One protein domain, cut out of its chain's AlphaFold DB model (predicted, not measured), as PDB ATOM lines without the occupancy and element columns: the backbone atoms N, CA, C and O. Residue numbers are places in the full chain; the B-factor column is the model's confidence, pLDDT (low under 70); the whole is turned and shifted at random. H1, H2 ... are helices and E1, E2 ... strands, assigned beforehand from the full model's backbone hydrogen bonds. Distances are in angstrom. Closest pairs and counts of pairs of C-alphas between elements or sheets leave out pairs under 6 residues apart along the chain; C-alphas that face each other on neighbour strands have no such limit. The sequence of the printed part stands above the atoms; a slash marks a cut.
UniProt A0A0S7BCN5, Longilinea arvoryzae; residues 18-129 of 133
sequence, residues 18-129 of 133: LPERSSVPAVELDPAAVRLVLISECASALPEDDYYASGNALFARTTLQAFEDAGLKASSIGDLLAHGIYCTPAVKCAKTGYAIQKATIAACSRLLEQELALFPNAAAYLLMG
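This is residues 18 to 129 of the 133 residues of a protein of Longilinea arvoryzae (UniProt A0A0S7BCN5). A small sheet of three parallel strands, order E3, E2, E5, lies in the middle, with the long helix H3 along it over E3 and E2, while H1 and H2 only graze the sheet from the side away from H3. Beyond one end of E3, E4 and E1 make a small antiparallel pair. The 112 printed residues hold five named strands and three named helices, in the order E1, E2, H1, H2, E3, E4, H3, E5, of mixed class. The whole is compact, with a radius of gyration of the C-alphas of 13.6 A, and spans 36 by 31 by 24 A.

E1 is residues 18 to 22, from C-alpha 18 at (22.864, 13.170, -24.323). E2, residues 36 to 42, is 18.2 A long, and H1, residues 58 to 69, 16.6 A. H2 is residues 77 to 82. E3, residues 85 to 91, is 18.7 A long and runs on into E4, residues 93 to 95, at 58 degrees. H3, residues 102 to 116, is 20.3 A long. E5, residues 124 to 128, ends at C-alpha 128 at (29.589, 14.577, -43.684).

N 88 of E3 and O 38 of E2 are 2.9 A apart; N 39 of E2 and O 126 of E5, 2.8 A. H3 is on the sheet at a height of 8.8 A; its closest C-alpha pair with E3 is Val 91 and Cys 108, 5.2 A. H1 and H2 are close but not clearly touching, closest at C-alphas 60 and 77, 6.2 A. E1 and E4 pair through N 18 and O 94, 2.8 A. Every O i to N i+4 pair is within hydrogen-bond range in H1 and H2; in H3, 9 of 11.

The C-alphas farthest apart, Lys 73 and Ala 103, are 38.1 A apart. The printed part has no cut. The links E1 to E2 and E2 to H1 are long. No printed residue is under 70 in pLDDT.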
ATOM      1  N   LEU A  18      23.953  13.833 -25.036       95.94
ATOM      2  CA  LEU A  18      22.864  13.170 -24.323       95.94
ATOM      3  C   LEU A  18      23.011  11.645 -24.478       95.94
ATOM      4  O   LEU A  18      22.673  11.121 -25.545       95.94
ATOM      5  N   PRO A  19      23.533  10.904 -23.481       92.50
ATOM      6  CA  PRO A  19      23.713   9.451 -23.580       92.50
ATOM      7  C   PRO A  19      22.408   8.674 -23.823       92.50
ATOM      8  O   PRO A  19      22.400   7.660 -24.525       92.50
ATOM      9  N   GLU A  20      21.293   9.169 -23.287       93.31
ATOM     10  CA  GLU A  20      19.940   8.657 -23.520       93.31
ATOM     11  C   GLU A  20      19.489   8.825 -24.977       93.31
ATOM     12  O   GLU A  20      18.619   8.093 -25.455       93.31
ATOM     13  N   ARG A  21      20.119   9.749 -25.711       95.25
ATOM     14  CA  ARG A  21      19.940   9.935 -27.150       95.25
ATOM     15  C   ARG A  21      21.130   9.380 -27.929       95.25
ATOM     16  O   ARG A  21      21.735  10.063 -28.752       95.25
ATOM     17  N   SER A  22      21.452   8.117 -27.667       94.44
ATOM     18  CA  SER A  22      22.435   7.363 -28.442       94.44
ATOM     19  C   SER A  22      21.813   6.659 -29.652       94.44
ATOM     20  O   SER A  22      20.669   6.194 -29.621       94.44
ATOM     21  N   SER A  23      22.578   6.597 -30.738       94.69
ATOM     22  CA  SER A  23      22.221   5.979 -32.007       94.69
ATOM     23  C   SER A  23      23.447   5.294 -32.606       94.69
ATOM     24  O   SER A  23      24.268   5.905 -33.293       94.69
ATOM     25  N   VAL A  24      23.579   4.002 -32.312       95.75
ATOM     26  CA  VAL A  24      24.330   3.076 -33.165       95.75
ATOM     27  C   VAL A  24      23.289   2.370 -34.034       95.75
ATOM     28  O   VAL A  24      22.310   1.865 -33.475       95.75
ATOM     29  N   PRO A  25      23.436   2.338 -35.369       95.50
ATOM     30  CA  PRO A  25      22.433   1.731 -36.232       95.50
ATOM     31  C   PRO A  25      22.096   0.283 -35.857       95.50
ATOM     32  O   PRO A  25      22.916  -0.629 -35.964       95.50
ATOM     33  N   ALA A  26      20.842   0.060 -35.464       94.94
ATOM     34  CA  ALA A  26      20.312  -1.249 -35.093       94.94
ATOM     35  C   ALA A  26      19.876  -2.065 -36.320       94.94
ATOM     36  O   ALA A  26      18.760  -2.583 -36.384       94.94
ATOM     37  N   VAL A  27      20.754  -2.149 -37.320       95.38
ATOM     38  CA  VAL A  27      20.481  -2.824 -38.592       95.38
ATOM     39  C   VAL A  27      21.137  -4.191 -38.656       95.38
ATOM     40  O   VAL A  27      22.226  -4.416 -38.120       95.38
ATOM     41  N   GLU A  28      20.459  -5.112 -39.334       96.06
ATOM     42  CA  GLU A  28      21.002  -6.418 -39.671       96.06
ATOM     43  C   GLU A  28      21.416  -6.453 -41.141       96.06
ATOM     44  O   GLU A  28      20.595  -6.240 -42.030       96.06
ATOM     45  N   LEU A  29      22.699  -6.720 -41.389       96.00
ATOM     46  CA  LEU A  29      23.259  -6.794 -42.739       96.00
ATOM     47  C   LEU A  29      24.432  -7.780 -42.823       96.00
ATOM     48  O   LEU A  29      24.919  -8.271 -41.797       96.00
ATOM     49  N   ASP A  30      24.873  -8.077 -44.046       97.62
ATOM     50  CA  ASP A  30      26.150  -8.748 -44.313       97.62
ATOM     51  C   ASP A  30      27.283  -7.706 -44.338       97.62
ATOM     52  O   ASP A  30      27.324  -6.877 -45.252       97.62
ATOM     53  N   PRO A  31      28.222  -7.722 -43.375       97.62
ATOM     54  CA  PRO A  31      29.275  -6.715 -43.318       97.62
ATOM     55  C   PRO A  31      30.215  -6.749 -44.529       97.62
ATOM     56  O   PRO A  31      30.787  -5.724 -44.898       97.62
ATOM     57  N   ALA A  32      30.342  -7.900 -45.197       98.12
ATOM     58  CA  ALA A  32      31.134  -8.026 -46.415       98.12
ATOM     59  C   ALA A  32      30.457  -7.384 -47.641       98.12
ATOM     60  O   ALA A  32      31.135  -7.160 -48.650       98.12
ATOM     61  N   ALA A  33      29.158  -7.073 -47.578       98.19
ATOM     62  CA  ALA A  33      28.429  -6.389 -48.645       98.19
ATOM     63  C   ALA A  33      28.635  -4.866 -48.622       98.19
ATOM     64  O   ALA A  33      28.481  -4.215 -49.656       98.19
ATOM     65  N   VAL A  34      29.033  -4.295 -47.480       98.62
ATOM     66  CA  VAL A  34      29.307  -2.859 -47.353       98.62
ATOM     67  C   VAL A  34      30.570  -2.496 -48.141       98.62
ATOM     68  O   VAL A  34      31.606  -3.154 -48.039       98.62
ATOM     69  N   ARG A  35      30.463  -1.450 -48.965       98.50
ATOM     70  CA  ARG A  35      31.522  -0.916 -49.838       98.50
ATOM     71  C   ARG A  35      31.797   0.560 -49.582       98.50
ATOM     72  O   ARG A  35      32.931   1.000 -49.763       98.50
ATOM     73  N   LEU A  36      30.785   1.310 -49.163       98.50
ATOM     74  CA  LEU A  36      30.888   2.724 -48.834       98.50
ATOM     75  C   LEU A  36      30.234   2.973 -47.480       98.50
ATOM     76  O   LEU A  36      29.157   2.443 -47.204       98.50
ATOM     77  N   VAL A  37      30.871   3.797 -46.652       98.56
ATOM     78  CA  VAL A  37      30.290   4.249 -45.386       98.56
ATOM     79  C   VAL A  37      30.153   5.767 -45.396       98.56
ATOM     80  O   VAL A  37      31.136   6.484 -45.562       98.56
ATOM     81  N   LEU A  38      28.932   6.257 -45.224       97.94
ATOM     82  CA  LEU A  38      28.628   7.661 -44.997       97.94
ATOM     83  C   LEU A  38      28.637   7.925 -43.492       97.94
ATOM     84  O   LEU A  38      27.903   7.286 -42.738       97.94
ATOM     85  N   ILE A  39      29.471   8.871 -43.071       97.88
ATOM     86  CA  ILE A  39      29.710   9.203 -41.671       97.88
ATOM     87  C   ILE A  39      29.222  10.630 -41.421       97.88
ATOM     88  O   ILE A  39      29.858  11.573 -41.885       97.88
ATOM     89  N   SER A  40      28.107  10.807 -40.710       96.12
ATOM     90  CA  SER A  40      27.656  12.139 -40.278       96.12
ATOM     91  C   SER A  40      28.321  12.592 -38.984       96.12
ATOM     92  O   SER A  40      29.016  11.828 -38.330       96.12
ATOM     93  N   GLU A  41      28.113  13.843 -38.582       95.38
ATOM     94  CA  GLU A  41      28.689  14.397 -37.354       95.38
ATOM     95  C   GLU A  41      28.237  13.683 -36.066       95.38
ATOM     96  O   GLU A  41      29.068  13.180 -35.306       95.38
ATOM     97  N   CYS A  42      26.931  13.640 -35.791       96.50
ATOM     98  CA  CYS A  42      26.389  13.075 -34.557       96.50
ATOM     99  C   CYS A  42      24.985  12.497 -34.760       96.50
ATOM    100  O   CYS A  42      24.328  12.775 -35.764       96.50
ATOM    101  N   ALA A  43      24.516  11.707 -33.792       96.50
ATOM    102  CA  ALA A  43      23.127  11.256 -33.760       96.50
ATOM    103  C   ALA A  43      22.153  12.449 -33.717       96.50
ATOM    104  O   ALA A  43      22.484  13.520 -33.192       96.50
ATOM    105  N   SER A  44      20.946  12.261 -34.251       95.50
ATOM    106  CA  SER A  44      19.910  13.285 -34.190       95.50
ATOM    107  C   SER A  44      19.410  13.489 -32.758       95.50
ATOM    108  O   SER A  44      19.277  12.539 -31.981       95.50
ATOM    109  N   ALA A  45      19.073  14.737 -32.419       95.44
ATOM    110  CA  ALA A  45      18.372  15.061 -31.176       95.44
ATOM    111  C   ALA A  45      16.979  14.408 -31.110       95.44
ATOM    112  O   ALA A  45      16.499  14.088 -30.023       95.44
ATOM    113  N   LEU A  46      16.356  14.190 -32.271       95.62
ATOM    114  CA  LEU A  46      15.064  13.530 -32.429       95.62
ATOM    115  C   LEU A  46      15.280  12.134 -33.040       95.62
ATOM    116  O   LEU A  46      15.783  12.052 -34.163       95.62
ATOM    117  N   PRO A  47      14.932  11.033 -32.343       94.50
ATOM    118  CA  PRO A  47      15.121   9.677 -32.864       94.50
ATOM    119  C   PRO A  47      14.449   9.436 -34.221       94.50
ATOM    120  O   PRO A  47      14.966   8.671 -35.028       94.50
ATOM    121  N   GLU A  48      13.318  10.091 -34.490       96.19
ATOM    122  CA  GLU A  48      12.589  10.004 -35.759       96.19
ATOM    123  C   GLU A  48      13.340  10.595 -36.961       96.19
ATOM    124  O   GLU A  48      12.955  10.341 -38.099       96.19
ATOM    125  N   ASP A  49      14.409  11.355 -36.716       97.12
ATOM    126  CA  ASP A  49      15.226  11.988 -37.747       97.12
ATOM    127  C   ASP A  49      16.518  11.220 -38.068       97.12
ATOM    128  O   ASP A  49      17.198  11.579 -39.031       97.12
ATOM    129  N   ASP A  50      16.849  10.164 -37.311       96.94
ATOM    130  CA  ASP A  50      18.004   9.295 -37.578       96.94
ATOM    131  C   ASP A  50      17.845   8.527 -38.912       96.94
ATOM    132  O   ASP A  50      16.739   8.275 -39.389       96.94
ATOM    133  N   TYR A  51      18.961   8.088 -39.510       97.00
ATOM    134  CA  TYR A  51      18.989   7.423 -40.827       97.00
ATOM    135  C   TYR A  51      17.976   6.288 -40.996       97.00
ATOM    136  O   TYR A  51      17.310   6.189 -42.023       97.00
ATOM    137  N   TYR A  52      17.891   5.412 -40.001       96.00
ATOM    138  CA  TYR A  52      17.101   4.184 -40.074       96.00
ATOM    139  C   TYR A  52      15.737   4.316 -39.394       96.00
ATOM    140  O   TYR A  52      15.058   3.313 -39.175       96.00
ATOM    141  N   ALA A  53      15.334   5.540 -39.046       95.25
ATOM    142  CA  ALA A  53      14.006   5.799 -38.529       95.25
ATOM    143  C   ALA A  53      12.942   5.617 -39.623       95.25
ATOM    144  O   ALA A  53      13.180   5.796 -40.819       95.25
ATOM    145  N   SER A  54      11.736   5.238 -39.205       90.50
ATOM    146  CA  SER A  54      10.600   5.089 -40.109       90.50
ATOM    147  C   SER A  54      10.054   6.446 -40.557       90.50
ATOM    148  O   SER A  54       9.999   7.383 -39.766       90.50
ATOM    149  N   GLY A  55       9.513   6.514 -41.773       90.06
ATOM    150  CA  GLY A  55       8.832   7.710 -42.269       90.06
ATOM    151  C   GLY A  55       9.781   8.677 -42.974       90.06
ATOM    152  O   GLY A  55      10.638   8.254 -43.743       90.06
ATOM    153  N   ASN A  56       9.586   9.981 -42.762       90.25
ATOM    154  CA  ASN A  56      10.308  11.046 -43.467       90.25
ATOM    155  C   ASN A  56      11.453  11.624 -42.619       90.25
ATOM    156  O   ASN A  56      11.508  12.835 -42.402       90.25
ATOM    157  N   ALA A  57      12.321  10.745 -42.117       96.75
ATOM    158  CA  ALA A  57      13.450  11.114 -41.272       96.75
ATOM    159  C   ALA A  57      14.376  12.113 -41.980       96.75
ATOM    160  O   ALA A  57      14.745  11.915 -43.145       96.75
ATOM    161  N   LEU A  58      14.774  13.183 -41.289       96.12
ATOM    162  CA  LEU A  58      15.585  14.246 -41.884       96.12
ATOM    163  C   LEU A  58      16.914  13.737 -42.464       96.12
ATOM    164  O   LEU A  58      17.272  14.120 -43.587       96.12
ATOM    165  N   PHE A  59      17.635  12.871 -41.742       96.56
ATOM    166  CA  PHE A  59      18.906  12.315 -42.220       96.56
ATOM    167  C   PHE A  59      18.698  11.446 -43.461       96.56
ATOM    168  O   PHE A  59      19.458  11.556 -44.424       96.56
ATOM    169  N   ALA A  60      17.639  10.630 -43.471       97.00
ATOM    170  CA  ALA A  60      17.300   9.796 -44.614       97.00
ATOM    171  C   ALA A  60      16.996  10.642 -45.854       97.00
ATOM    172  O   ALA A  60      17.626  10.467 -46.895       97.00
ATOM    173  N   ARG A  61      16.083  11.612 -45.731       96.88
ATOM    174  CA  ARG A  61      15.639  12.466 -46.840       96.88
ATOM    175  C   ARG A  61      16.794  13.215 -47.499       96.88
ATOM    176  O   ARG A  61      16.913  13.217 -48.718       96.88
ATOM    177  N   THR A  62      17.624  13.871 -46.693       96.31
ATOM    178  CA  THR A  62      18.742  14.683 -47.203       96.31
ATOM    179  C   THR A  62      19.815  13.825 -47.865       96.31
ATOM    180  O   THR A  62      20.354  14.205 -48.901       96.31
ATOM    181  N   THR A  63      20.068  12.635 -47.322       96.94
ATOM    182  CA  THR A  63      21.029  11.681 -47.887       96.94
ATOM    183  C   THR A  63      20.538  11.082 -49.195       96.94
ATOM    184  O   THR A  63      21.299  11.015 -50.155       96.94
ATOM    185  N   LEU A  64      19.264  10.688 -49.264       97.44
ATOM    186  CA  LEU A  64      18.663  10.170 -50.495       97.44
ATOM    187  C   LEU A  64      18.703  11.213 -51.609       97.44
ATOM    188  O   LEU A  64      19.125  10.885 -52.714       97.44
ATOM    189  N   GLN A  65      18.366  12.470 -51.300       96.94
ATOM    190  CA  GLN A  65      18.479  13.562 -52.267       96.94
ATOM    191  C   GLN A  65      19.921  13.727 -52.766       96.94
ATOM    192  O   GLN A  65      20.138  13.822 -53.967       96.94
ATOM    193  N   ALA A  66      20.915  13.704 -51.870       96.12
ATOM    194  CA  ALA A  66      22.317  13.841 -52.259       96.12
ATOM    195  C   ALA A  66      22.795  12.707 -53.186       96.12
ATOM    196  O   ALA A  66      23.530  12.956 -54.142       96.12
ATOM    197  N   PHE A  67      22.369  11.464 -52.935       97.31
ATOM    198  CA  PHE A  67      22.673  10.340 -53.825       97.31
ATOM    199  C   PHE A  67      21.926  10.429 -55.160       97.31
ATOM    200  O   PHE A  67      22.523  10.134 -56.197       97.31
ATOM    201  N   GLU A  68      20.669  10.877 -55.158       97.25
ATOM    202  CA  GLU A  68      19.898  11.096 -56.384       97.25
ATOM    203  C   GLU A  68      20.536  12.179 -57.262       97.25
ATOM    204  O   GLU A  68      20.730  11.955 -58.459       97.25
ATOM    205  N   ASP A  69      20.956  13.294 -56.664       97.00
ATOM    206  CA  ASP A  69      21.671  14.379 -57.346       97.00
ATOM    207  C   ASP A  69      23.014  13.898 -57.929       97.00
ATOM    208  O   ASP A  69      23.454  14.377 -58.976       97.00
ATOM    209  N   ALA A  70      23.647  12.907 -57.292       95.69
ATOM    210  CA  ALA A  70      24.849  12.231 -57.785       95.69
ATOM    211  C   ALA A  70      24.564  11.124 -58.827       95.69
ATOM    212  O   ALA A  70      25.496  10.499 -59.337       95.69
ATOM    213  N   GLY A  71      23.294  10.876 -59.166       97.06
ATOM    214  CA  GLY A  71      22.863   9.919 -60.187       97.06
ATOM    215  C   GLY A  71      22.563   8.503 -59.681       97.06
ATOM    216  O   GLY A  71      22.252   7.630 -60.496       97.06
ATOM    217  N   LEU A  72      22.616   8.253 -58.368       96.94
ATOM    218  CA  LEU A  72      22.200   6.987 -57.763       96.94
ATOM    219  C   LEU A  72      20.751   7.087 -57.278       96.94
ATOM    220  O   LEU A  72      20.450   7.757 -56.294       96.94
ATOM    221  N   LYS A  73      19.842   6.370 -57.939       93.88
ATOM    222  CA  LYS A  73      18.436   6.321 -57.526       93.88
ATOM    223  C   LYS A  73      18.245   5.359 -56.357       93.88
ATOM    224  O   LYS A  73      18.406   4.155 -56.533       93.88
ATOM    225  N   ALA A  74      17.832   5.886 -55.211       95.88
ATOM    226  CA  ALA A  74      17.409   5.120 -54.046       95.88
ATOM    227  C   ALA A  74      16.141   5.755 -53.460       95.88
ATOM    228  O   ALA A  74      16.051   6.974 -53.350       95.88
ATOM    229  N   SER A  75      15.152   4.938 -53.099       94.50
ATOM    230  CA  SER A  75      13.879   5.397 -52.525       94.50
ATOM    231  C   SER A  75      13.841   5.300 -50.999       94.50
ATOM    232  O   SER A  75      12.953   5.859 -50.357       94.50
ATOM    233  N   SER A  76      14.811   4.598 -50.411       96.31
ATOM    234  CA  SER A  76      14.932   4.398 -48.972       96.31
ATOM    235  C   SER A  76      16.389   4.189 -48.552       96.31
ATOM    236  O   SER A  76      17.242   3.822 -49.361       96.31
ATOM    237  N   ILE A  77      16.682   4.353 -47.258       96.81
ATOM    238  CA  ILE A  77      17.990   3.969 -46.705       96.81
ATOM    239  C   ILE A  77      18.232   2.452 -46.829       96.81
ATOM    240  O   ILE A  77      19.375   2.022 -46.963       96.81
ATOM    241  N   GLY A  78      17.170   1.639 -46.864       96.56
ATOM    242  CA  GLY A  78      17.271   0.211 -47.172       96.56
ATOM    243  C   GLY A  78      17.811  -0.057 -48.581       96.56
ATOM    244  O   GLY A  78      18.619  -0.965 -48.761       96.56
ATOM    245  N   ASP A  79      17.443   0.768 -49.562       97.00
ATOM    246  CA  ASP A  79      17.967   0.656 -50.927       97.00
ATOM    247  C   ASP A  79      19.456   1.018 -50.967       97.00
ATOM    248  O   ASP A  79      20.244   0.320 -51.601       97.00
ATOM    249  N   LEU A  80      19.868   2.066 -50.242       97.69
ATOM    250  CA  LEU A  80      21.288   2.410 -50.097       97.69
ATOM    251  C   LEU A  80      22.076   1.258 -49.458       97.69
ATOM    252  O   LEU A  80      23.123   0.876 -49.984       97.69
ATOM    253  N   LEU A  81      21.541   0.632 -48.404       97.50
ATOM    254  CA  LEU A  81      22.137  -0.572 -47.821       97.50
ATOM    255  C   LEU A  81      22.264  -1.706 -48.847       97.50
ATOM    256  O   LEU A  81      23.314  -2.343 -48.918       97.50
ATOM    257  N   ALA A  82      21.238  -1.941 -49.669       97.00
ATOM    258  CA  ALA A  82      21.272  -2.942 -50.738       97.00
ATOM    259  C   ALA A  82      22.309  -2.613 -51.832       97.00
ATOM    260  O   ALA A  82      22.860  -3.521 -52.454       97.00
ATOM    261  N   HIS A  83      22.632  -1.331 -52.022       97.31
ATOM    262  CA  HIS A  83      23.744  -0.858 -52.851       97.31
ATOM    263  C   HIS A  83      25.118  -0.924 -52.156       97.31
ATOM    264  O   HIS A  83      26.123  -0.527 -52.749       97.31
ATOM    265  N   GLY A  84      25.198  -1.440 -50.926       98.06
ATOM    266  CA  GLY A  84      26.439  -1.531 -50.154       98.06
ATOM    267  C   GLY A  84      26.854  -0.213 -49.494       98.06
ATOM    268  O   GLY A  84      28.033  -0.039 -49.181       98.06
ATOM    269  N   ILE A  85      25.913   0.716 -49.300       98.50
ATOM    270  CA  ILE A  85      26.126   2.018 -48.664       98.50
ATOM    271  C   ILE A  85      25.542   1.986 -47.250       98.50
ATOM    272  O   ILE A  85      24.332   1.885 -47.064       98.50
ATOM    273  N   TYR A  86      26.412   2.088 -46.250       98.50
ATOM    274  CA  TYR A  86      26.049   2.138 -44.833       98.50
ATOM    275  C   TYR A  86      26.123   3.577 -44.308       98.50
ATOM    276  O   TYR A  86      27.044   4.300 -44.670       98.50
ATOM    277  N   CYS A  87      25.187   4.003 -43.456       98.00
ATOM    278  CA  CYS A  87      25.137   5.363 -42.910       98.00
ATOM    279  C   CYS A  87      25.259   5.319 -41.385       98.00
ATOM    280  O   CYS A  87      24.540   4.568 -40.734       98.00
ATOM    281  N   THR A  88      26.125   6.126 -40.783       97.81
ATOM    282  CA  THR A  88      26.314   6.142 -39.322       97.81
ATOM    283  C   THR A  88      26.797   7.513 -38.848       97.81
ATOM    284  O   THR A  88      27.473   8.202 -39.606       97.81
ATOM    285  N   PRO A  89      26.477   7.966 -37.627       97.06
ATOM    286  CA  PRO A  89      27.092   9.171 -37.072       97.06
ATOM    287  C   PRO A  89      28.482   8.878 -36.485       97.06
ATOM    288  O   PRO A  89      28.694   7.824 -35.894       97.06
ATOM    289  N   ALA A  90      29.425   9.815 -36.558       97.00
ATOM    290  CA  ALA A  90      30.730   9.718 -35.904       97.00
ATOM    291  C   ALA A  90      30.569   9.737 -34.380       97.00
ATOM    292  O   ALA A  90      31.040   8.837 -33.683       97.00
ATOM    293  N   VAL A  91      29.828  10.720 -33.862       96.75
ATOM    294  CA  VAL A  91      29.451  10.800 -32.448       96.75
ATOM    295  C   VAL A  91      28.137  10.067 -32.223       96.75
ATOM    296  O   VAL A  91      27.081  10.467 -32.713       96.75
ATOM    297  N   LYS A  92      28.188   8.987 -31.440       96.81
ATOM    298  CA  LYS A  92      27.048   8.075 -31.254       96.81
ATOM    299  C   LYS A  92      25.906   8.659 -30.431       96.81
ATOM    300  O   LYS A  92      24.883   8.006 -30.319       96.81
ATOM    301  N   CYS A  93      26.056   9.854 -29.873       96.94
ATOM    302  CA  CYS A  93      25.046  10.521 -29.058       96.94
ATOM    303  C   CYS A  93      24.705  11.894 -29.640       96.94
ATOM    304  O   CYS A  93      25.559  12.535 -30.256       96.94
ATOM    305  N   ALA A  94      23.480  12.368 -29.418       97.00
ATOM    306  CA  ALA A  94      23.110  13.725 -29.802       97.00
ATOM    307  C   ALA A  94      23.899  14.750 -28.983       97.00
ATOM    308  O   ALA A  94      23.999  14.629 -27.761       97.00
ATOM    309  N   LYS A  95      24.439  15.771 -29.651       95.81
ATOM    310  CA  LYS A  95      25.119  16.895 -28.996       95.81
ATOM    311  C   LYS A  95      24.117  17.837 -28.321       95.81
ATOM    312  O   LYS A  95      23.014  18.043 -28.823       95.81
ATOM    313  N   THR A  96      24.508  18.441 -27.201       96.12
ATOM    314  CA  THR A  96      23.686  19.426 -26.469       96.12
ATOM    315  C   THR A  96      23.914  20.863 -26.933       96.12
ATOM    316  O   THR A  96      23.081  21.735 -26.690       96.12
ATOM    317  N   GLY A  97      25.043  21.121 -27.594       92.75
ATOM    318  CA  GLY A  97      25.442  22.439 -28.071       92.75
ATOM    319  C   GLY A  97      25.793  22.455 -29.554       92.75
ATOM    320  O   GLY A  97      25.648  21.471 -30.274       92.75
ATOM    321  N   TYR A  98      26.272  23.606 -30.019       89.44
ATOM    322  CA  TYR A  98      26.681  23.764 -31.413       89.44
ATOM    323  C   TYR A  98      27.949  22.963 -31.747       89.44
ATOM    324  O   TYR A  98      27.992  22.296 -32.776       89.44
ATOM    325  N   ALA A  99      28.956  23.012 -30.873       92.38
ATOM    326  CA  ALA A  99      30.242  22.347 -31.067       92.38
ATOM    327  C   ALA A  99      30.341  21.056 -30.249       92.38
ATOM    328  O   ALA A  99      29.688  20.932 -29.214       92.38
ATOM    329  N   ILE A 100      31.214  20.149 -30.696       95.19
ATOM    330  CA  ILE A 100      31.564  18.921 -29.981       95.19
ATOM    331  C   ILE A 100      32.956  19.068 -29.353       95.19
ATOM    332  O   ILE A 100      33.914  19.522 -29.983       95.19
ATOM    333  N   GLN A 101      33.078  18.695 -28.086       95.44
ATOM    334  CA  GLN A 101      34.305  18.736 -27.314       95.44
ATOM    335  C   GLN A 101      35.294  17.681 -27.801       95.44
ATOM    336  O   GLN A 101      34.939  16.541 -28.091       95.44
ATOM    337  N   LYS A 102      36.586  18.025 -27.776       93.88
ATOM    338  CA  LYS A 102      37.676  17.120 -28.181       93.88
ATOM    339  C   LYS A 102      37.648  15.770 -27.457       93.88
ATOM    340  O   LYS A 102      37.982  14.762 -28.067       93.88
ATOM    341  N   ALA A 103      37.259  15.749 -26.180       94.06
ATOM    342  CA  ALA A 103      37.139  14.512 -25.408       94.06
ATOM    343  C   ALA A 103      36.058  13.581 -25.984       94.06
ATOM    344  O   ALA A 103      36.293  12.383 -26.119       94.06
ATOM    345  N   THR A 104      34.921  14.145 -26.391       95.69
ATOM    346  CA  THR A 104      33.818  13.423 -27.030       95.69
ATOM    347  C   THR A 104      34.203  12.910 -28.406       95.69
ATOM    348  O   THR A 104      33.941  11.746 -28.700       95.69
ATOM    349  N   ILE A 105      34.896  13.729 -29.208       94.81
ATOM    350  CA  ILE A 105      35.460  13.300 -30.497       94.81
ATOM    351  C   ILE A 105      36.397  12.111 -30.269       94.81
ATOM    352  O   ILE A 105      36.158  11.040 -30.807       94.81
ATOM    353  N   ALA A 106      37.396  12.246 -29.393       93.69
ATOM    354  CA  ALA A 106      38.373  11.190 -29.129       93.69
ATOM    355  C   ALA A 106      37.740   9.889 -28.603       93.69
ATOM    356  O   ALA A 106      38.192   8.798 -28.955       93.69
ATOM    357  N   ALA A 107      36.707   9.985 -27.764       94.56
ATOM    358  CA  ALA A 107      35.983   8.821 -27.267       94.56
ATOM    359  C   ALA A 107      35.155   8.153 -28.373       94.56
ATOM    360  O   ALA A 107      35.244   6.940 -28.559       94.56
ATOM    361  N   CYS A 108      34.389   8.934 -29.135       95.56
ATOM    362  CA  CYS A 108      33.526   8.404 -30.186       95.56
ATOM    363  C   CYS A 108      34.303   7.925 -31.416       95.56
ATOM    364  O   CYS A 108      33.848   6.983 -32.054       95.56
ATOM    365  N   SER A 109      35.497   8.458 -31.699       94.94
ATOM    366  CA  SER A 109      36.382   7.919 -32.740       94.94
ATOM    367  C   SER A 109      36.729   6.452 -32.488       94.94
ATOM    368  O   SER A 109      36.770   5.677 -33.433       94.94
ATOM    369  N   ARG A 110      36.891   6.030 -31.225       94.88
ATOM    370  CA  ARG A 110      37.120   4.611 -30.884       94.88
ATOM    371  C   ARG A 110      35.885   3.749 -31.145       94.88
ATOM    372  O   ARG A 110      36.010   2.601 -31.549       94.88
ATOM    373  N   LEU A 111      34.691   4.295 -30.913       95.94
ATOM    374  CA  LEU A 111      33.429   3.604 -31.207       95.94
ATOM    375  C   LEU A 111      33.205   3.480 -32.711       95.94
ATOM    376  O   LEU A 111      32.783   2.435 -33.194       95.94
ATOM    377  N   LEU A 112      33.502   4.547 -33.449       96.62
ATOM    378  CA  LEU A 112      33.467   4.536 -34.900       96.62
ATOM    379  C   LEU A 112      34.497   3.544 -35.452       96.62
ATOM    380  O   LEU A 112      34.155   2.760 -36.321       96.62
ATOM    381  N   GLU A 113      35.712   3.488 -34.901       96.56
ATOM    382  CA  GLU A 113      36.724   2.491 -35.275       96.56
ATOM    383  C   GLU A 113      36.219   1.052 -35.068       96.56
ATOM    384  O   GLU A 113      36.334   0.235 -35.981       96.56
ATOM    385  N   GLN A 114      35.597   0.752 -33.917       96.69
ATOM    386  CA  GLN A 114      34.965  -0.553 -33.663       96.69
ATOM    387  C   GLN A 114      33.913  -0.894 -34.724       96.69
ATOM    388  O   GLN A 114      33.875  -2.019 -35.216       96.69
ATOM    389  N   GLU A 115      33.068   0.070 -35.083       97.81
ATOM    390  CA  GLU A 115      32.012  -0.116 -36.076       97.81
ATOM    391  C   GLU A 115      32.571  -0.314 -37.489       97.81
ATOM    392  O   GLU A 115      32.156  -1.230 -38.196       97.81
ATOM    393  N   LEU A 116      33.531   0.512 -37.914       97.75
ATOM    394  CA  LEU A 116      34.121   0.440 -39.252       97.75
ATOM    395  C   LEU A 116      34.939  -0.841 -39.449       97.75
ATOM    396  O   LEU A 116      34.954  -1.385 -40.555       97.75
ATOM    397  N   ALA A 117      35.560  -1.364 -38.387       97.88
ATOM    398  CA  ALA A 117      36.280  -2.636 -38.411       97.88
ATOM    399  C   ALA A 117      35.382  -3.835 -38.770       97.88
ATOM    400  O   ALA A 117      35.887  -4.881 -39.182       97.88
ATOM    401  N   LEU A 118      34.057  -3.689 -38.658       98.06
ATOM    402  CA  LEU A 118      33.099  -4.714 -39.064       98.06
ATOM    403  C   LEU A 118      33.028  -4.883 -40.584       98.06
ATOM    404  O   LEU A 118      32.592  -5.939 -41.033       98.06
ATOM    405  N   PHE A 119      33.433  -3.887 -41.380       98.38
ATOM    406  CA  PHE A 119      33.224  -3.847 -42.832       98.38
ATOM    407  C   PHE A 119      34.525  -4.116 -43.610       98.38
ATOM    408  O   PHE A 119      35.170  -3.178 -44.081       98.38
ATOM    409  N   PRO A 120      34.920  -5.387 -43.826       97.94
ATOM    410  CA  PRO A 120      36.223  -5.730 -44.407       97.94
ATOM    411  C   PRO A 120      36.407  -5.272 -45.860       97.94
ATOM    412  O   PRO A 120      37.532  -5.220 -46.347       97.94
ATOM    413  N   ASN A 121      35.312  -4.964 -46.559       98.50
ATOM    414  CA  ASN A 121      35.313  -4.574 -47.969       98.50
ATOM    415  C   ASN A 121      34.959  -3.093 -48.184       98.50
ATOM    416  O   ASN A 121      34.739  -2.686 -49.330       98.50
ATOM    417  N   ALA A 122      34.880  -2.293 -47.114       98.19
ATOM    418  CA  ALA A 122      34.697  -0.855 -47.238       98.19
ATOM    419  C   ALA A 122      35.894  -0.249 -47.992       98.19
ATOM    420  O   ALA A 122      37.048  -0.437 -47.615       98.19
ATOM    421  N   ALA A 123      35.607   0.458 -49.083       97.44
ATOM    422  CA  ALA A 123      36.603   1.028 -49.988       97.44
ATOM    423  C   ALA A 123      36.606   2.563 -49.976       97.44
ATOM    424  O   ALA A 123      37.575   3.179 -50.414       97.44
ATOM    425  N   ALA A 124      35.524   3.182 -49.497       97.62
ATOM    426  CA  ALA A 124      35.384   4.628 -49.417       97.62
ATOM    427  C   ALA A 124      34.599   5.052 -48.170       97.62
ATOM    428  O   ALA A 124      33.647   4.383 -47.758       97.62
ATOM    429  N   TYR A 125      34.976   6.209 -47.630       97.44
ATOM    430  CA  TYR A 125      34.311   6.865 -46.510       97.44
ATOM    431  C   TYR A 125      33.882   8.267 -46.945       97.44
ATOM    432  O   TYR A 125      34.708   9.045 -47.423       97.44
ATOM    433  N   LEU A 126      32.595   8.584 -46.806       96.44
ATOM    434  CA  LEU A 126      32.053   9.912 -47.077       96.44
ATOM    435  C   LEU A 126      31.851  10.644 -45.749       96.44
ATOM    436  O   LEU A 126      30.945  10.312 -44.990       96.44
ATOM    437  N   LEU A 127      32.701  11.630 -45.483       95.94
ATOM    438  CA  LEU A 127      32.713  12.392 -44.236       95.94
ATOM    439  C   LEU A 127      31.784  13.609 -44.351       95.94
ATOM    440  O   LEU A 127      32.033  14.517 -45.145       95.94
ATOM    441  N   MET A 128      30.686  13.607 -43.595       89.75
ATOM    442  CA  MET A 128      29.589  14.577 -43.684       89.75
ATOM    443  C   MET A 128      29.409  15.326 -42.357       89.75
ATOM    444  O   MET A 128      28.533  15.016 -41.549       89.75
ATOM    445  N   GLY A 129      30.238  16.345 -42.143       82.75
ATOM    446  CA  GLY A 129      30.188  17.227 -40.974       82.75
ATOM    447  C   GLY A 129      31.578  17.501 -40.412       82.75
ATOM    448  O   GLY A 129      32.517  16.760 -40.692       82.75
TER     449      GLY A 129